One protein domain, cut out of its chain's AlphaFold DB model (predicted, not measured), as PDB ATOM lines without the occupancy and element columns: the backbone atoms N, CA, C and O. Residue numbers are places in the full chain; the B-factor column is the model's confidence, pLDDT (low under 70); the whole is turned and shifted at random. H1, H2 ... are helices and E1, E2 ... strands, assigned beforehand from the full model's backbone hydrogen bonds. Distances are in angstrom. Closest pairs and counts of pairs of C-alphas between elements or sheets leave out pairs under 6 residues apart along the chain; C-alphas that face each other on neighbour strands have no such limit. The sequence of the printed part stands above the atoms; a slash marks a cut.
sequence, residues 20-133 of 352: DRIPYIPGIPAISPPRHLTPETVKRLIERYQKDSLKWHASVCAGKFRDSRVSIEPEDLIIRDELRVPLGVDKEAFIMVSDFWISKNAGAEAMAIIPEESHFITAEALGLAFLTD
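AT A GLANCE: This is residues 20 to 133 of the 352 residues of an uncharacterized protein of Monilinia laxa (UniProt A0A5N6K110). A very small sheet of two short parallel strands, E1 and E2, sits toward one end of the domain with the short helices H2, H3 and H4 near it, while the long helix H1 begins beside E1 and runs away from it as an arm. Past the far end of H1 the chain loops round and returns to E1 through a long stretch with no named element, residues 62 to 93, and another such stretch, residues 20 to 41, leads up to H1; the named helices have few contacts with each other. The printed part has 114 residues with four named helices and two named strands, in the order H1, E1, H2, H3, E2, H4. The class is mostly helix, though under half of the residues, 46, are in named elements. The whole is compact, with a radius of gyration of the C-alphas of 15.4 A, and spans 47 by 33 by 20 A.

HOW THE PARTS SIT: Strands E1, residues 94 to 96, and E2, residues 120 to 122, are parallel neighbours at 34 degrees. C-alphas 94 and 120 face each other at 4.5 A; N 96 and O 121 are within hydrogen-bond range at 2.8 A, N 121 and O 94 at 2.9 A. Together with H2, residues 99 to 104, and H3, residues 109 to 112, they form a strand-helix-strand unit, two parallel strands with helices between them along the chain, and its crossover is right-handed. H2 and H3 only just touch, with 3 pairs of C-alphas within 8 A, and only at the corner by their link; their closest C-alphas, of Ile 102 and Glu 109, are 6.1 A apart. The closest C-alphas of E1 and H3, of Met 96 and Ala 112, are 5.9 A apart. H4, residues 123 to 132, follows E2 directly; its closest C-alpha to E1 is that of Ala 123, 5.8 A from that of Met 96. H1, residues 42 to 61, comes nearest to E1 with the C-alphas of Val 42 and Phe 94, 6.4 A apart. H1 and H4 are apart, but only just, at 8.4 A. In H1, H2 and H4 every O i to N i+4 pair is within hydrogen-bond range; H3 is too short for such a pair.

IN THESE COORDINATES: H1 measures 28.4 A from C-alpha 42 at (-10.324, 30.727, -10.563) to C-alpha 61 at (-34.173, 28.216, 4.670). E1 measures 6.4 A, E2 6.8 A, H2 8.5 A and H3 5.4 A. H4 measures 14.2 A and ends with C-alpha 132 at (-3.538, 24.127, 2.516).

THE WHOLE: The C-alphas farthest apart, of Asp 67 and Glu 117, are 49.0 A apart. The printed part has no cut. The link from H1 to E1, 32 residues, is long. The mean pLDDT of the printed part is 77.6; 28 residues are under 70, namely 20 to 23, 26 to 31, 60 and 65 to 81.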
ATOM      1  N   ASP A  20     -23.487  13.723 -12.656       50.59
ATOM      2  CA  ASP A  20     -23.676  15.098 -12.153       50.59
ATOM      3  C   ASP A  20     -23.188  15.354 -10.709       50.59
ATOM      4  O   ASP A  20     -23.353  16.454 -10.171       50.59
ATOM      5  N   ARG A  21     -22.679  14.325 -10.024       53.94
ATOM      6  CA  ARG A  21     -22.268  14.371  -8.612       53.94
ATOM      7  C   ARG A  21     -20.769  14.159  -8.407       53.94
ATOM      8  O   ARG A  21     -20.323  14.150  -7.261       53.94
ATOM      9  N   ILE A  22     -20.004  14.013  -9.487       63.38
ATOM     10  CA  ILE A  22     -18.541  13.951  -9.433       63.38
ATOM     11  C   ILE A  22     -18.011  15.377  -9.228       63.38
ATOM     12  O   ILE A  22     -18.422  16.285  -9.960       63.38
ATOM     13  N   PRO A  23     -17.137  15.608  -8.232       64.94
ATOM     14  CA  PRO A  23     -16.671  16.949  -7.911       64.94
ATOM     15  C   PRO A  23     -15.910  17.551  -9.090       64.94
ATOM     16  O   PRO A  23     -14.949  16.964  -9.577       64.94
ATOM     17  N   TYR A  24     -16.343  18.739  -9.511       73.25
ATOM     18  CA  TYR A  24     -15.698  19.529 -10.559       73.25
ATOM     19  C   TYR A  24     -14.234  19.860 -10.222       73.25
ATOM     20  O   TYR A  24     -13.366  19.798 -11.085       73.25
ATOM     21  N   ILE A  25     -13.966  20.179  -8.951       73.69
ATOM     22  CA  ILE A  25     -12.622  20.376  -8.407       73.69
ATOM     23  C   ILE A  25     -12.498  19.527  -7.142       73.69
ATOM     24  O   ILE A  25     -13.313  19.699  -6.228       73.69
ATOM     25  N   PRO A  26     -11.512  18.617  -7.056       65.88
ATOM     26  CA  PRO A  26     -11.265  17.840  -5.848       65.88
ATOM     27  C   PRO A  26     -11.077  18.744  -4.624       65.88
ATOM     28  O   PRO A  26     -10.442  19.787  -4.702       65.88
ATOM     29  N   GLY A  27     -11.645  18.372  -3.477       58.38
ATOM     30  CA  GLY A  27     -11.507  19.150  -2.238       58.38
ATOM     31  C   GLY A  27     -12.402  20.392  -2.137       58.38
ATOM     32  O   GLY A  27     -12.620  20.876  -1.029       58.38
ATOM     33  N   ILE A  28     -13.001  20.854  -3.240       64.94
ATOM     34  CA  ILE A  28     -14.071  21.853  -3.205       64.94
ATOM     35  C   ILE A  28     -15.410  21.111  -3.192       64.94
ATOM     36  O   ILE A  28     -15.620  20.177  -3.970       64.94
ATOM     37  N   PRO A  29     -16.345  21.495  -2.317       58.19
ATOM     38  CA  PRO A  29     -17.650  20.860  -2.292       58.19
ATOM     39  C   PRO A  29     -18.404  20.957  -3.627       58.19
ATOM     40  O   PRO A  29     -18.145  21.839  -4.446       58.19
ATOM     41  N   ALA A  30     -19.363  20.043  -3.827       61.09
ATOM     42  CA  ALA A  30     -20.074  19.841  -5.090       61.09
ATOM     43  C   ALA A  30     -20.948  21.045  -5.497       61.09
ATOM     44  O   ALA A  30     -22.172  21.056  -5.336       61.09
ATOM     45  N   ILE A  31     -20.304  22.050  -6.080       68.81
ATOM     46  CA  ILE A  31     -20.927  23.045  -6.943       68.81
ATOM     47  C   ILE A  31     -21.261  22.398  -8.287       68.81
ATOM     48  O   ILE A  31     -20.575  21.483  -8.741       68.81
ATOM     49  N   SER A  32     -22.319  22.878  -8.940       71.88
ATOM     50  CA  SER A  32     -22.638  22.420 -10.301       71.88
ATOM     51  C   SER A  32     -21.464  22.758 -11.233       71.88
ATOM     52  O   SER A  32     -20.801  23.755 -10.973       71.88
ATOM     53  N   PRO A  33     -21.179  22.018 -12.311       75.94
ATOM     54  CA  PRO A  33     -20.181  22.457 -13.290       75.94
ATOM     55  C   PRO A  33     -20.593  23.786 -13.966       75.94
ATOM     56  O   PRO A  33     -21.774  24.167 -13.907       75.94
ATOM     57  N   PRO A  34     -19.655  24.523 -14.594       80.62
ATOM     58  CA  PRO A  34     -19.981  25.725 -15.358       80.62
ATOM     59  C   PRO A  34     -21.002  25.419 -16.461       80.62
ATOM     60  O   PRO A  34     -21.023  24.344 -17.065       80.62
ATOM     61  N   ARG A  35     -21.890  26.384 -16.730       74.19
ATOM     62  CA  ARG A  35     -22.887  26.243 -17.800       74.19
ATOM     63  C   ARG A  35     -22.171  26.138 -19.143       74.19
ATOM     64  O   ARG A  35     -21.226  26.877 -19.377       74.19
ATOM     65  N   HIS A  36     -22.675  25.265 -20.014       78.06
ATOM     66  CA  HIS A  36     -22.117  24.994 -21.345       78.06
ATOM     67  C   HIS A  36     -20.753  24.298 -21.356       78.06
ATOM     68  O   HIS A  36     -20.189  24.157 -22.433       78.06
ATOM     69  N   LEU A  37     -20.259  23.830 -20.200       78.50
ATOM     70  CA  LEU A  37     -19.004  23.079 -20.109       78.50
ATOM     71  C   LEU A  37     -17.834  23.840 -20.758       78.50
ATOM     72  O   LEU A  37     -17.017  23.258 -21.467       78.50
ATOM     73  N   THR A  38     -17.774  25.155 -20.522       85.19
ATOM     74  CA  THR A  38     -16.671  25.998 -20.987       85.19
ATOM     75  C   THR A  38     -15.650  26.234 -19.876       85.19
ATOM     76  O   THR A  38     -16.071  26.492 -18.740       85.19
ATOM     77  N   PRO A  39     -14.345  26.263 -20.202       88.75
ATOM     78  CA  PRO A  39     -13.292  26.621 -19.261       88.75
ATOM     79  C   PRO A  39     -13.604  27.925 -18.526       88.75
ATOM     80  O   PRO A  39     -14.109  28.895 -19.101       88.75
ATOM     81  N   GLU A  40     -13.298  27.957 -17.235       91.50
ATOM     82  CA  GLU A  40     -13.470  29.143 -16.403       91.50
ATOM     83  C   GLU A  40     -12.191  29.431 -15.617       91.50
ATOM     84  O   GLU A  40     -11.371  28.544 -15.387       91.50
ATOM     85  N   THR A  41     -12.023  30.687 -15.207       94.44
ATOM     86  CA  THR A  41     -10.908  31.102 -14.354       94.44
ATOM     87  C   THR A  41     -11.212  30.848 -12.879       94.44
ATOM     88  O   THR A  41     -12.380  30.734 -12.487       94.44
ATOM     89  N   VAL A  42     -10.180  30.834 -12.031       93.44
ATOM     90  CA  VAL A  42     -10.324  30.727 -10.563       93.44
ATOM     91  C   VAL A  42     -11.287  31.783 -10.009       93.44
ATOM     92  O   VAL A  42     -12.140  31.488  -9.169       93.44
ATOM     93  N   LYS A  43     -11.218  33.014 -10.521       94.75
ATOM     94  CA  LYS A  43     -12.149  34.089 -10.168       94.75
ATOM     95  C   LYS A  43     -13.603  33.729 -10.490       94.75
ATOM     96  O   LYS A  43     -14.466  33.866  -9.625       94.75
ATOM     97  N   ARG A  44     -13.879  33.237 -11.705       93.12
ATOM     98  CA  ARG A  44     -15.239  32.854 -12.129       93.12
ATOM     99  C   ARG A  44     -15.791  31.688 -11.314       93.12
ATOM    100  O   ARG A  44     -16.960  31.720 -10.931       93.12
ATOM    101  N   LEU A  45     -14.948  30.708 -10.995       90.00
ATOM    102  CA  LEU A  45     -15.289  29.618 -10.084       90.00
ATOM    103  C   LEU A  45     -15.773  30.153  -8.730       90.00
ATOM    104  O   LEU A  45     -16.822  29.731  -8.244       90.00
ATOM    105  N   ILE A  46     -15.024  31.076  -8.119       89.06
ATOM    106  CA  ILE A  46     -15.353  31.636  -6.802       89.06
ATOM    107  C   ILE A  46     -16.661  32.429  -6.856       89.06
ATOM    108  O   ILE A  46     -17.541  32.208  -6.023       89.06
ATOM    109  N   GLU A  47     -16.837  33.290  -7.861       89.56
ATOM    110  CA  GLU A  47     -18.085  34.038  -8.079       89.56
ATOM    111  C   GLU A  47     -19.289  33.087  -8.211       89.56
ATOM    112  O   GLU A  47     -20.358  33.299  -7.624       89.56
ATOM    113  N   ARG A  48     -19.110  31.993  -8.958       87.69
ATOM    114  CA  ARG A  48     -20.133  30.967  -9.161       87.69
ATOM    115  C   ARG A  48     -20.434  30.203  -7.877       87.69
ATOM    116  O   ARG A  48     -21.607  30.030  -7.546       87.69
ATOM    117  N   TYR A  49     -19.409  29.803  -7.132       83.44
ATOM    118  CA  TYR A  49     -19.547  29.166  -5.826       83.44
ATOM    119  C   TYR A  49     -20.329  30.055  -4.853       83.44
ATOM    120  O   TYR A  49     -21.276  29.584  -4.225       83.44
ATOM    121  N   GLN A  50     -19.986  31.342  -4.746       83.12
ATOM    122  CA  GLN A  50     -20.653  32.274  -3.830       83.12
ATOM    123  C   GLN A  50     -22.139  32.417  -4.192       83.12
ATOM    124  O   GLN A  50     -23.017  32.307  -3.333       83.12
ATOM    125  N   LYS A  51     -22.437  32.556  -5.488       84.06
ATOM    126  CA  LYS A  51     -23.808  32.624  -6.007       84.06
ATOM    127  C   LYS A  51     -24.611  31.348  -5.746       84.06
ATOM    128  O   LYS A  51     -25.780  31.427  -5.361       84.06
ATOM    129  N   ASP A  52     -24.019  30.182  -5.982       78.25
ATOM    130  CA  ASP A  52     -24.689  28.894  -5.786       78.25
ATOM    131  C   ASP A  52     -24.869  28.579  -4.299       78.25
ATOM    132  O   ASP A  52     -25.928  28.084  -3.908       78.25
ATOM    133  N   SER A  53     -23.901  28.960  -3.463       75.69
ATOM    134  CA  SER A  53     -23.996  28.874  -2.008       75.69
ATOM    135  C   SER A  53     -25.192  29.673  -1.494       75.69
ATOM    136  O   SER A  53     -26.041  29.111  -0.805       75.69
ATOM    137  N   LEU A  54     -25.345  30.941  -1.894       78.25
ATOM    138  CA  LEU A  54     -26.485  31.775  -1.484       78.25
ATOM    139  C   LEU A  54     -27.836  31.163  -1.878       78.25
ATOM    140  O   LEU A  54     -28.765  31.115  -1.071       78.25
ATOM    141  N   LYS A  55     -27.951  30.644  -3.106       79.19
ATOM    142  CA  LYS A  55     -29.176  29.972  -3.574       79.19
ATOM    143  C   LYS A  55     -29.474  28.694  -2.802       79.19
ATOM    144  O   LYS A  55     -30.641  28.380  -2.551       79.19
ATOM    145  N   TRP A  56     -28.436  27.931  -2.480       74.50
ATOM    146  CA  TRP A  56     -28.572  26.703  -1.716       74.50
ATOM    147  C   TRP A  56     -29.020  27.003  -0.283       74.50
ATOM    148  O   TRP A  56     -30.020  26.436   0.151       74.50
ATOM    149  N   HIS A  57     -28.391  27.974   0.387       74.25
ATOM    150  CA  HIS A  57     -28.815  28.455   1.707       74.25
ATOM    151  C   HIS A  57     -30.274  28.917   1.686       74.25
ATOM    152  O   HIS A  57     -31.075  28.458   2.493       74.25
ATOM    153  N   ALA A  58     -30.661  29.743   0.708       78.69
ATOM    154  CA  ALA A  58     -32.050  30.176   0.552       78.69
ATOM    155  C   ALA A  58     -33.020  28.994   0.358       78.69
ATOM    156  O   ALA A  58     -34.127  29.008   0.889       78.69
ATOM    157  N   SER A  59     -32.601  27.950  -0.365       76.69
ATOM    158  CA  SER A  59     -33.402  26.737  -0.562       76.69
ATOM    159  C   SER A  59     -33.587  25.940   0.732       76.69
ATOM    160  O   SER A  59     -34.685  25.446   0.981       76.69
ATOM    161  N   VAL A  60     -32.542  25.823   1.556       68.75
ATOM    162  CA  VAL A  60     -32.624  25.174   2.876       68.75
ATOM    163  C   VAL A  60     -33.514  25.992   3.814       68.75
ATOM    164  O   VAL A  60     -34.444  25.438   4.390       68.75
ATOM    165  N   CYS A  61     -33.325  27.314   3.881       76.50
ATOM    166  CA  CYS A  61     -34.173  28.216   4.670       76.50
ATOM    167  C   CYS A  61     -35.654  28.160   4.266       76.50
ATOM    168  O   CYS A  61     -36.531  28.292   5.113       76.50
ATOM    169  N   ALA A  62     -35.942  27.930   2.983       81.62
ATOM    170  CA  ALA A  62     -37.300  27.736   2.475       81.62
ATOM    171  C   ALA A  62     -37.877  26.331   2.756       81.62
ATOM    172  O   ALA A  62     -38.977  26.022   2.305       81.62
ATOM    173  N   GLY A  63     -37.140  25.460   3.450       77.44
ATOM    174  CA  GLY A  63     -37.572  24.108   3.800       77.44
ATOM    175  C   GLY A  63     -37.545  23.111   2.637       77.44
ATOM    176  O   GLY A  63     -38.097  22.020   2.756       77.44
ATOM    177  N   LYS A  64     -36.885  23.434   1.513       74.81
ATOM    178  CA  LYS A  64     -36.892  22.600   0.293       74.81
ATOM    179  C   LYS A  64     -36.360  21.179   0.515       74.81
ATOM    180  O   LYS A  64     -36.677  20.279  -0.259       74.81
ATOM    181  N   PHE A  65     -35.527  20.985   1.534       65.69
ATOM    182  CA  PHE A  65     -34.853  19.715   1.805       65.69
ATOM    183  C   PHE A  65     -35.367  18.985   3.051       65.69
ATOM    184  O   PHE A  65     -34.827  17.923   3.357       65.69
ATOM    185  N   ARG A  66     -36.418  19.489   3.717       66.38
ATOM    186  CA  ARG A  66     -36.978  18.883   4.941       66.38
ATOM    187  C   ARG A  66     -37.402  17.431   4.754       66.38
ATOM    188  O   ARG A  66     -37.058  16.584   5.570       66.38
ATOM    189  N   ASP A  67     -38.044  17.142   3.625       62.78
ATOM    190  CA  ASP A  67     -38.536  15.799   3.284       62.78
ATOM    191  C   ASP A  67     -37.570  15.018   2.381       62.78
ATOM    192  O   ASP A  67     -37.917  13.986   1.800       62.78
ATOM    193  N   SER A  68     -36.345  15.519   2.196       57.25
ATOM    194  CA  SER A  68     -35.358  14.812   1.389       57.25
ATOM    195  C   SER A  68     -34.747  13.643   2.172       57.25
ATOM    196  O   SER A  68     -34.818  13.580   3.396       57.25
ATOM    197  N   ARG A  69     -34.122  12.688   1.463       50.62
ATOM    198  CA  ARG A  69     -33.501  11.498   2.088       50.62
ATOM    199  C   ARG A  69     -32.494  11.845   3.193       50.62
ATOM    200  O   ARG A  69     -32.256  11.020   4.067       50.62
ATOM    201  N   VAL A  70     -31.902  13.037   3.121       50.88
ATOM    202  CA  VAL A  70     -31.102  13.647   4.182       50.88
ATOM    203  C   VAL A  70     -31.774  14.973   4.508       50.88
ATOM    204  O   VAL A  70     -31.569  15.945   3.790       50.88
ATOM    205  N   SER A  71     -32.618  14.993   5.538       53.72
ATOM    206  CA  SER A  71     -33.257  16.230   5.990       53.72
ATOM    207  C   SER A  71     -32.190  17.229   6.443       53.72
ATOM    208  O   SER A  71     -31.249  16.843   7.138       53.72
ATOM    209  N   ILE A  72     -32.302  18.479   5.993       59.53
ATOM    210  CA  ILE A  72     -31.403  19.578   6.362       59.53
ATOM    211  C   ILE A  72     -32.285  20.738   6.803       59.53
ATOM    212  O   ILE A  72     -33.078  21.239   5.995       59.53
ATOM    213  N   GLU A  73     -32.137  21.158   8.056       65.81
ATOM    214  CA  GLU A  73     -32.865  22.290   8.623       65.81
ATOM    215  C   GLU A  73     -32.017  23.574   8.598       65.81
ATOM    216  O   GLU A  73     -30.787  23.519   8.501       65.81
ATOM    217  N   PRO A  74     -32.639  24.765   8.672       64.88
ATOM    218  CA  PRO A  74     -31.912  26.032   8.689       64.88
ATOM    219  C   PRO A  74     -30.923  26.149   9.854       64.88
ATOM    220  O   PRO A  74     -29.863  26.747   9.686       64.88
ATOM    221  N   GLU A  75     -31.228  25.566  11.016       64.62
ATOM    222  CA  GLU A  75     -30.306  25.506  12.158       64.62
ATOM    223  C   GLU A  75     -29.039  24.672  11.908       64.62
ATOM    224  O   GLU A  75     -28.031  24.883  12.587       64.62
ATOM    225  N   ASP A  76     -29.053  23.770  10.921       55.78
ATOM    226  CA  ASP A  76     -27.881  22.979  10.530       55.78
ATOM    227  C   ASP A  76     -26.929  23.767   9.611       55.78
ATOM    228  O   ASP A  76     -25.805  23.327   9.336       55.78
ATOM    229  N   LEU A  77     -27.356  24.940   9.124       59.19
ATOM    230  CA  LEU A  77     -26.558  25.784   8.245       59.19
ATOM    231  C   LEU A  77     -25.457  26.501   9.025       59.19
ATOM    232  O   LEU A  77     -25.699  27.394   9.836       59.19
ATOM    233  N   ILE A  78     -24.212  26.182   8.690       57.75
ATOM    234  CA  ILE A  78     -23.064  26.978   9.113       57.75
ATOM    235  C   ILE A  78     -22.809  28.029   8.038       57.75
ATOM    236  O   ILE A  78     -22.206  27.740   7.005       57.75
ATOM    237  N   ILE A  79     -23.245  29.260   8.306       58.84
ATOM    238  CA  ILE A  79     -22.900  30.413   7.474       58.84
ATOM    239  C   ILE A  79     -21.400  30.662   7.642       58.84
ATOM    240  O   ILE A  79     -20.932  30.978   8.738       58.84
ATOM    241  N   ARG A  80     -20.642  30.477   6.562       59.38
ATOM    242  CA  ARG A  80     -19.220  30.821   6.504       59.38
ATOM    243  C   ARG A  80     -19.005  32.078   5.687       59.38
ATOM    244  O   ARG A  80     -19.808  32.409   4.816       59.38
ATOM    245  N   ASP A  81     -17.882  32.722   5.972       62.72
ATOM    246  CA  ASP A  81     -17.342  33.788   5.148       62.72
ATOM    247  C   ASP A  81     -17.145  33.309   3.703       62.72
ATOM    248  O   ASP A  81     -17.016  32.115   3.413       62.72
ATOM    249  N   GLU A  82     -17.122  34.272   2.786       73.38
ATOM    250  CA  GLU A  82     -16.929  34.039   1.360       73.38
ATOM    251  C   GLU A  82     -15.697  33.161   1.078       73.38
ATOM    252  O   GLU A  82     -14.653  33.280   1.731       73.38
ATOM    253  N   LEU A  83     -15.810  32.283   0.074       80.69
ATOM    254  CA  LEU A  83     -14.648  31.592  -0.481       80.69
ATOM    255  C   LEU A  83     -13.738  32.636  -1.133       80.69
ATOM    256  O   LEU A  83     -14.219  33.490  -1.880       80.69
ATOM    257  N   ARG A  84     -12.442  32.574  -0.831       86.25
ATOM    258  CA  ARG A  84     -11.423  33.509  -1.317       86.25
ATOM    259  C   ARG A  84     -10.417  32.779  -2.190       86.25
ATOM    260  O   ARG A  84     -10.258  31.575  -2.054       86.25
ATOM    261  N   VAL A  85      -9.739  33.513  -3.066       91.50
ATOM    262  CA  VAL A  85      -8.630  32.963  -3.857       91.50
ATOM    263  C   VAL A  85      -7.521  32.527  -2.892       91.50
ATOM    264  O   VAL A  85      -7.141  33.356  -2.060       91.50
ATOM    265  N   PRO A  86      -7.012  31.283  -2.984       89.81
ATOM    266  CA  PRO A  86      -5.939  30.842  -2.111       89.81
ATOM    267  C   PRO A  86      -4.665  31.675  -2.281       89.81
ATOM    268  O   PRO A  86      -4.367  32.154  -3.380       89.81
ATOM    269  N   LEU A  87      -3.887  31.832  -1.212       91.06
ATOM    270  CA  LEU A  87      -2.617  32.554  -1.277       91.06
ATOM    271  C   LEU A  87      -1.681  31.934  -2.331       91.06
ATOM    272  O   LEU A  87      -1.413  30.737  -2.314       91.06
ATOM    273  N   GLY A  88      -1.163  32.767  -3.237       91.75
ATOM    274  CA  GLY A  88      -0.249  32.333  -4.300       91.75
ATOM    275  C   GLY A  88      -0.931  31.735  -5.534       91.75
ATOM    276  O   GLY A  88      -0.241  31.436  -6.504       91.75
ATOM    277  N   VAL A  89      -2.261  31.606  -5.541       94.19
ATOM    278  CA  VAL A  89      -3.017  31.211  -6.736       94.19
ATOM    279  C   VAL A  89      -3.346  32.448  -7.569       94.19
ATOM    280  O   VAL A  89      -3.910  33.423  -7.067       94.19
ATOM    281  N   ASP A  90      -3.026  32.398  -8.862       95.81
ATOM    282  CA  ASP A  90      -3.474  33.414  -9.811       95.81
ATOM    283  C   ASP A  90      -4.986  33.286 -10.043       95.81
ATOM    284  O   ASP A  90      -5.498  32.259 -10.492       95.81
ATOM    285  N   LYS A  91      -5.716  34.360  -9.739       95.44
ATOM    286  CA  LYS A  91      -7.173  34.410  -9.884       95.44
ATOM    287  C   LYS A  91      -7.631  34.390 -11.348       95.44
ATOM    288  O   LYS A  91      -8.781  34.030 -11.606       95.44
ATOM    289  N   GLU A  92      -6.781  34.817 -12.281       96.12
ATOM    290  CA  GLU A  92      -7.103  34.863 -13.710       96.12
ATOM    291  C   GLU A  92      -6.654  33.591 -14.450       96.12
ATOM    292  O   GLU A  92      -7.017  33.413 -15.612       96.12
ATOM    293  N   ALA A  93      -5.955  32.667 -13.779       95.56
ATOM    294  CA  ALA A  93      -5.603  31.373 -14.351       95.56
ATOM    295  C   ALA A  93      -6.857  30.548 -14.672       95.56
ATOM    296  O   ALA A  93      -7.803  30.473 -13.874       95.56
ATOM    297  N   PHE A  94      -6.851  29.908 -15.839       94.69
ATOM    298  CA  PHE A  94      -7.881  28.957 -16.239       94.69
ATOM    299  C   PHE A  94      -7.741  27.645 -15.477       94.69
ATOM    300  O   PHE A  94      -6.641  27.176 -15.195       94.69
ATOM    301  N   ILE A  95      -8.875  27.039 -15.152       92.00
ATOM    302  CA  ILE A  95      -8.909  25.771 -14.435       92.00
ATOM    303  C   ILE A  95      -8.912  24.642 -15.458       92.00
ATOM    304  O   ILE A  95      -9.876  24.484 -16.206       92.00
ATOM    305  N   MET A  96      -7.853  23.839 -15.451       89.75
ATOM    306  CA  MET A  96      -7.805  22.577 -16.175       89.75
ATOM    307  C   MET A  96      -8.438  21.494 -15.305       89.75
ATOM    308  O   MET A  96      -7.907  21.144 -14.251       89.75
ATOM    309  N   VAL A  97      -9.604  21.002 -15.712       81.88
ATOM    310  CA  VAL A  97     -10.294  19.913 -15.005       81.88
ATOM    311  C   VAL A  97      -9.525  18.597 -15.125       81.88
ATOM    312  O   VAL A  97      -8.747  18.412 -16.055       81.88
ATOM    313  N   SER A  98      -9.758  17.675 -14.193       76.56
ATOM    314  CA  SER A  98      -9.058  16.394 -14.182       76.56
ATOM    315  C   SER A  98      -9.533  15.442 -15.277       76.56
ATOM    316  O   SER A  98     -10.728  15.381 -15.586       76.56
ATOM    317  N   ASP A  99      -8.621  14.611 -15.784       78.38
ATOM    318  CA  ASP A  99      -8.942  13.540 -16.739       78.38
ATOM    319  C   ASP A  99      -9.997  12.584 -16.180       78.38
ATOM    320  O   ASP A  99     -10.891  12.124 -16.893       78.38
ATOM    321  N   PHE A 100      -9.948  12.325 -14.870       74.62
ATOM    322  CA  PHE A 100     -10.971  11.535 -14.195       74.62
ATOM    323  C   PHE A 100     -12.352  12.179 -14.339       74.62
ATOM    324  O   PHE A 100     -13.306  11.496 -14.711       74.62
ATOM    325  N   TRP A 101     -12.472  13.485 -14.095       77.38
ATOM    326  CA  TRP A 101     -13.744  14.181 -14.240       77.38
ATOM    327  C   TRP A 101     -14.214  14.194 -15.701       77.38
ATOM    328  O   TRP A 101     -15.370  13.853 -15.953       77.38
ATOM    329  N   ILE A 102     -13.327  14.481 -16.662       79.50
ATOM    330  CA  ILE A 102     -13.642  14.455 -18.103       79.50
ATOM    331  C   ILE A 102     -14.140  13.065 -18.522       79.50
ATOM    332  O   ILE A 102     -15.225  12.943 -19.087       79.50
ATOM    333  N   SER A 103     -13.406  12.002 -18.174       80.88
ATOM    334  CA  SER A 103     -13.732  10.620 -18.563       80.88
ATOM    335  C   SER A 103     -15.095  10.149 -18.053       80.88
ATOM    336  O   SER A 103     -15.729   9.275 -18.647       80.88
ATOM    337  N   LYS A 104     -15.561  10.717 -16.937       76.88
ATOM    338  CA  LYS A 104     -16.854  10.383 -16.345       76.88
ATOM    339  C   LYS A 104     -17.988  11.289 -16.817       76.88
ATOM    340  O   LYS A 104     -19.140  10.923 -16.603       76.88
ATOM    341  N   ASN A 105     -17.692  12.414 -17.471       76.19
ATOM    342  CA  ASN A 105     -18.663  13.396 -17.952       76.19
ATOM    343  C   ASN A 105     -18.600  13.516 -19.484       76.19
ATOM    344  O   ASN A 105     -17.939  14.399 -20.033       76.19
ATOM    345  N   ALA A 106     -19.328  12.636 -20.182       72.56
ATOM    346  CA  ALA A 106     -19.419  12.657 -21.643       72.56
ATOM    347  C   ALA A 106     -19.903  14.032 -22.151       72.56
ATOM    348  O   ALA A 106     -20.970  14.506 -21.761       72.56
ATOM    349  N   GLY A 107     -19.112  14.673 -23.018       76.50
ATOM    350  CA  GLY A 107     -19.378  16.018 -23.550       76.50
ATOM    351  C   GLY A 107     -18.637  17.154 -22.841       76.50
ATOM    352  O   GLY A 107     -18.753  18.303 -23.260       76.50
ATOM    353  N   ALA A 108     -17.850  16.855 -21.804       78.69
ATOM    354  CA  ALA A 108     -17.067  17.857 -21.094       78.69
ATOM    355  C   ALA A 108     -15.628  18.025 -21.611       78.69
ATOM    356  O   ALA A 108     -14.854  18.756 -21.008       78.69
ATOM    357  N   GLU A 109     -15.271  17.409 -22.743       80.94
ATOM    358  CA  GLU A 109     -13.946  17.539 -23.375       80.94
ATOM    359  C   GLU A 109     -13.582  18.997 -23.688       80.94
ATOM    360  O   GLU A 109     -12.424  19.386 -23.577       80.94
ATOM    361  N   ALA A 110     -14.576  19.845 -23.974       84.06
ATOM    362  CA  ALA A 110     -14.369  21.279 -24.163       84.06
ATOM    363  C   ALA A 110     -13.791  21.981 -22.918       84.06
ATOM    364  O   ALA A 110     -13.110  22.994 -23.056       84.06
ATOM    365  N   MET A 111     -14.001  21.436 -21.712       83.19
ATOM    366  CA  MET A 111     -13.401  21.945 -20.471       83.19
ATOM    367  C   MET A 111     -11.888  21.712 -20.396       83.19
ATOM    368  O   MET A 111     -11.222  22.385 -19.614       83.19
ATOM    369  N   ALA A 112     -11.353  20.760 -21.169       80.56
ATOM    370  CA  ALA A 112      -9.922  20.466 -21.223       80.56
ATOM    371  C   ALA A 112      -9.158  21.430 -22.147       80.56
ATOM    372  O   ALA A 112      -7.934  21.509 -22.091       80.56
ATOM    373  N   ILE A 113      -9.872  22.156 -23.012       85.31
ATOM    374  CA  ILE A 113      -9.277  22.988 -24.056       85.31
ATOM    375  C   ILE A 113      -9.104  24.410 -23.522       85.31
ATOM    376  O   ILE A 113     -10.046  25.199 -23.503       85.31
ATOM    377  N   ILE A 114      -7.888  24.743 -23.093       84.81
ATOM    378  CA  ILE A 114      -7.513  26.086 -22.631       84.81
ATOM    379  C   ILE A 114      -6.872  26.862 -23.799       84.81
ATOM    380  O   ILE A 114      -6.167  26.251 -24.602       84.81
ATOM    381  N   PRO A 115      -7.093  28.187 -23.941       85.44
ATOM    382  CA  PRO A 115      -6.428  28.965 -24.989       85.44
ATOM    383  C   PRO A 115      -4.895  28.931 -24.832       85.44
ATOM    384  O   PRO A 115      -4.403  29.094 -23.718       85.44
ATOM    385  N   GLU A 116      -4.152  28.770 -25.934       78.75
ATOM    386  CA  GLU A 116      -2.701  28.468 -25.941       78.75
ATOM    387  C   GLU A 116      -1.824  29.460 -25.157       78.75
ATOM    388  O   GLU A 116      -0.828  29.062 -24.560       78.75
ATOM    389  N   GLU A 117      -2.201  30.738 -25.103       81.25
ATOM    390  CA  GLU A 117      -1.443  31.780 -24.392       81.25
ATOM    391  C   GLU A 117      -1.909  32.000 -22.942       81.25
ATOM    392  O   GLU A 117      -1.527  32.972 -22.290       81.25
ATOM    393  N   SER A 118      -2.777  31.133 -22.421       85.44
ATOM    394  CA  SER A 118      -3.361  31.315 -21.094       85.44
ATOM    395  C   SER A 118      -2.560  30.620 -20.001       85.44
ATOM    396  O   SER A 118      -2.161  29.463 -20.119       85.44
ATOM    397  N   HIS A 119      -2.426  31.297 -18.863       92.50
ATOM    398  CA  HIS A 119      -2.006  30.655 -17.624       92.50
ATOM    399  C   HIS A 119      -3.096  29.694 -17.132       92.50
ATOM    400  O   HIS A 119      -4.288  30.014 -17.192       92.50
ATOM    401  N   PHE A 120      -2.693  28.532 -16.615       93.69
ATOM    402  CA  PHE A 120      -3.620  27.526 -16.107       93.69
ATOM    403  C   PHE A 120      -3.182  26.931 -14.768       93.69
ATOM    404  O   PHE A 120      -2.012  26.966 -14.391       93.69
ATOM    405  N   ILE A 121      -4.155  26.367 -14.055       93.12
ATOM    406  CA  ILE A 121      -3.982  25.584 -12.833       93.12
ATOM    407  C   ILE A 121      -4.811  24.305 -12.946       93.12
ATOM    408  O   ILE A 121      -5.953  24.342 -13.405       93.12
ATOM    409  N   THR A 122      -4.259  23.161 -12.539       88.94
ATOM    410  CA  THR A 122      -5.034  21.912 -12.502       88.94
ATOM    411  C   THR A 122      -6.067  21.954 -11.382       88.94
ATOM    412  O   THR A 122      -5.853  22.578 -10.339       88.94
ATOM    413  N   ALA A 123      -7.189  21.266 -11.571       84.88
ATOM    414  CA  ALA A 123      -8.212  21.124 -10.546       84.88
ATOM    415  C   ALA A 123      -7.632  20.506  -9.262       84.88
ATOM    416  O   ALA A 123      -7.946  20.968  -8.170       84.88
ATOM    417  N   GLU A 124      -6.739  19.524  -9.364       80.81
ATOM    418  CA  GLU A 124      -6.035  18.934  -8.223       80.81
ATOM    419  C   GLU A 124      -5.180  19.957  -7.474       80.81
ATOM    420  O   GLU A 124      -5.272  20.045  -6.251       80.81
ATOM    421  N   ALA A 125      -4.370  20.746  -8.190       83.50
ATOM    422  CA  ALA A 125      -3.499  21.742  -7.572       83.50
ATOM    423  C   ALA A 125      -4.309  22.868  -6.923       83.50
ATOM    424  O   ALA A 125      -3.998  23.297  -5.814       83.50
ATOM    425  N   LEU A 126      -5.383  23.313  -7.580       87.69
ATOM    426  CA  LEU A 126      -6.295  24.307  -7.026       87.69
ATOM    427  C   LEU A 126      -7.022  23.768  -5.788       87.69
ATOM    428  O   LEU A 126      -7.106  24.458  -4.773       87.69
ATOM    429  N   GLY A 127      -7.508  22.530  -5.857       81.25
ATOM    430  CA  GLY A 127      -8.107  21.819  -4.734       81.25
ATOM    431  C   GLY A 127      -7.162  21.750  -3.539       81.25
ATOM    432  O   GLY A 127      -7.526  22.160  -2.440       81.25
ATOM    433  N   LEU A 128      -5.921  21.318  -3.768       77.19
ATOM    434  CA  LEU A 128      -4.881  21.286  -2.744       77.19
ATOM    435  C   LEU A 128      -4.603  22.681  -2.170       77.19
ATOM    436  O   LEU A 128      -4.547  22.823  -0.953       77.19
ATOM    437  N   ALA A 129      -4.512  23.715  -3.010       83.94
ATOM    438  CA  ALA A 129      -4.291  25.088  -2.559       83.94
ATOM    439  C   ALA A 129      -5.400  25.574  -1.610       83.94
ATOM    440  O   ALA A 129      -5.109  26.173  -0.575       83.94
ATOM    441  N   PHE A 130      -6.664  25.256  -1.906       80.44
ATOM    442  CA  PHE A 130      -7.785  25.535  -1.004       80.44
ATOM    443  C   PHE A 130      -7.707  24.771   0.321       80.44
ATOM    444  O   PHE A 130      -8.188  25.289   1.328       80.44
ATOM    445  N   LEU A 131      -7.143  23.561   0.327       73.12
ATOM    446  CA  LEU A 131      -6.979  22.746   1.535       73.12
ATOM    447  C   LEU A 131      -5.829  23.234   2.416       73.12
ATOM    448  O   LEU A 131      -5.908  23.139   3.639       73.12
ATOM    449  N   THR A 132      -4.756  23.728   1.803       75.31
ATOM    450  CA  THR A 132      -3.538  24.127   2.516       75.31
ATOM    451  C   THR A 132      -3.521  25.595   2.927       75.31
ATOM    452  O   THR A 132      -2.727  25.961   3.791       75.31
ATOM    453  N   ASP A 133      -4.354  26.453   2.327       77.31
ATOM    454  CA  ASP A 133      -4.402  27.869   2.697       77.31
ATOM    455  C   ASP A 133      -5.105  28.059   4.057       77.31
ATOM    456  O   ASP A 133      -6.306  27.798   4.171       77.31
TER     457      ASP A 133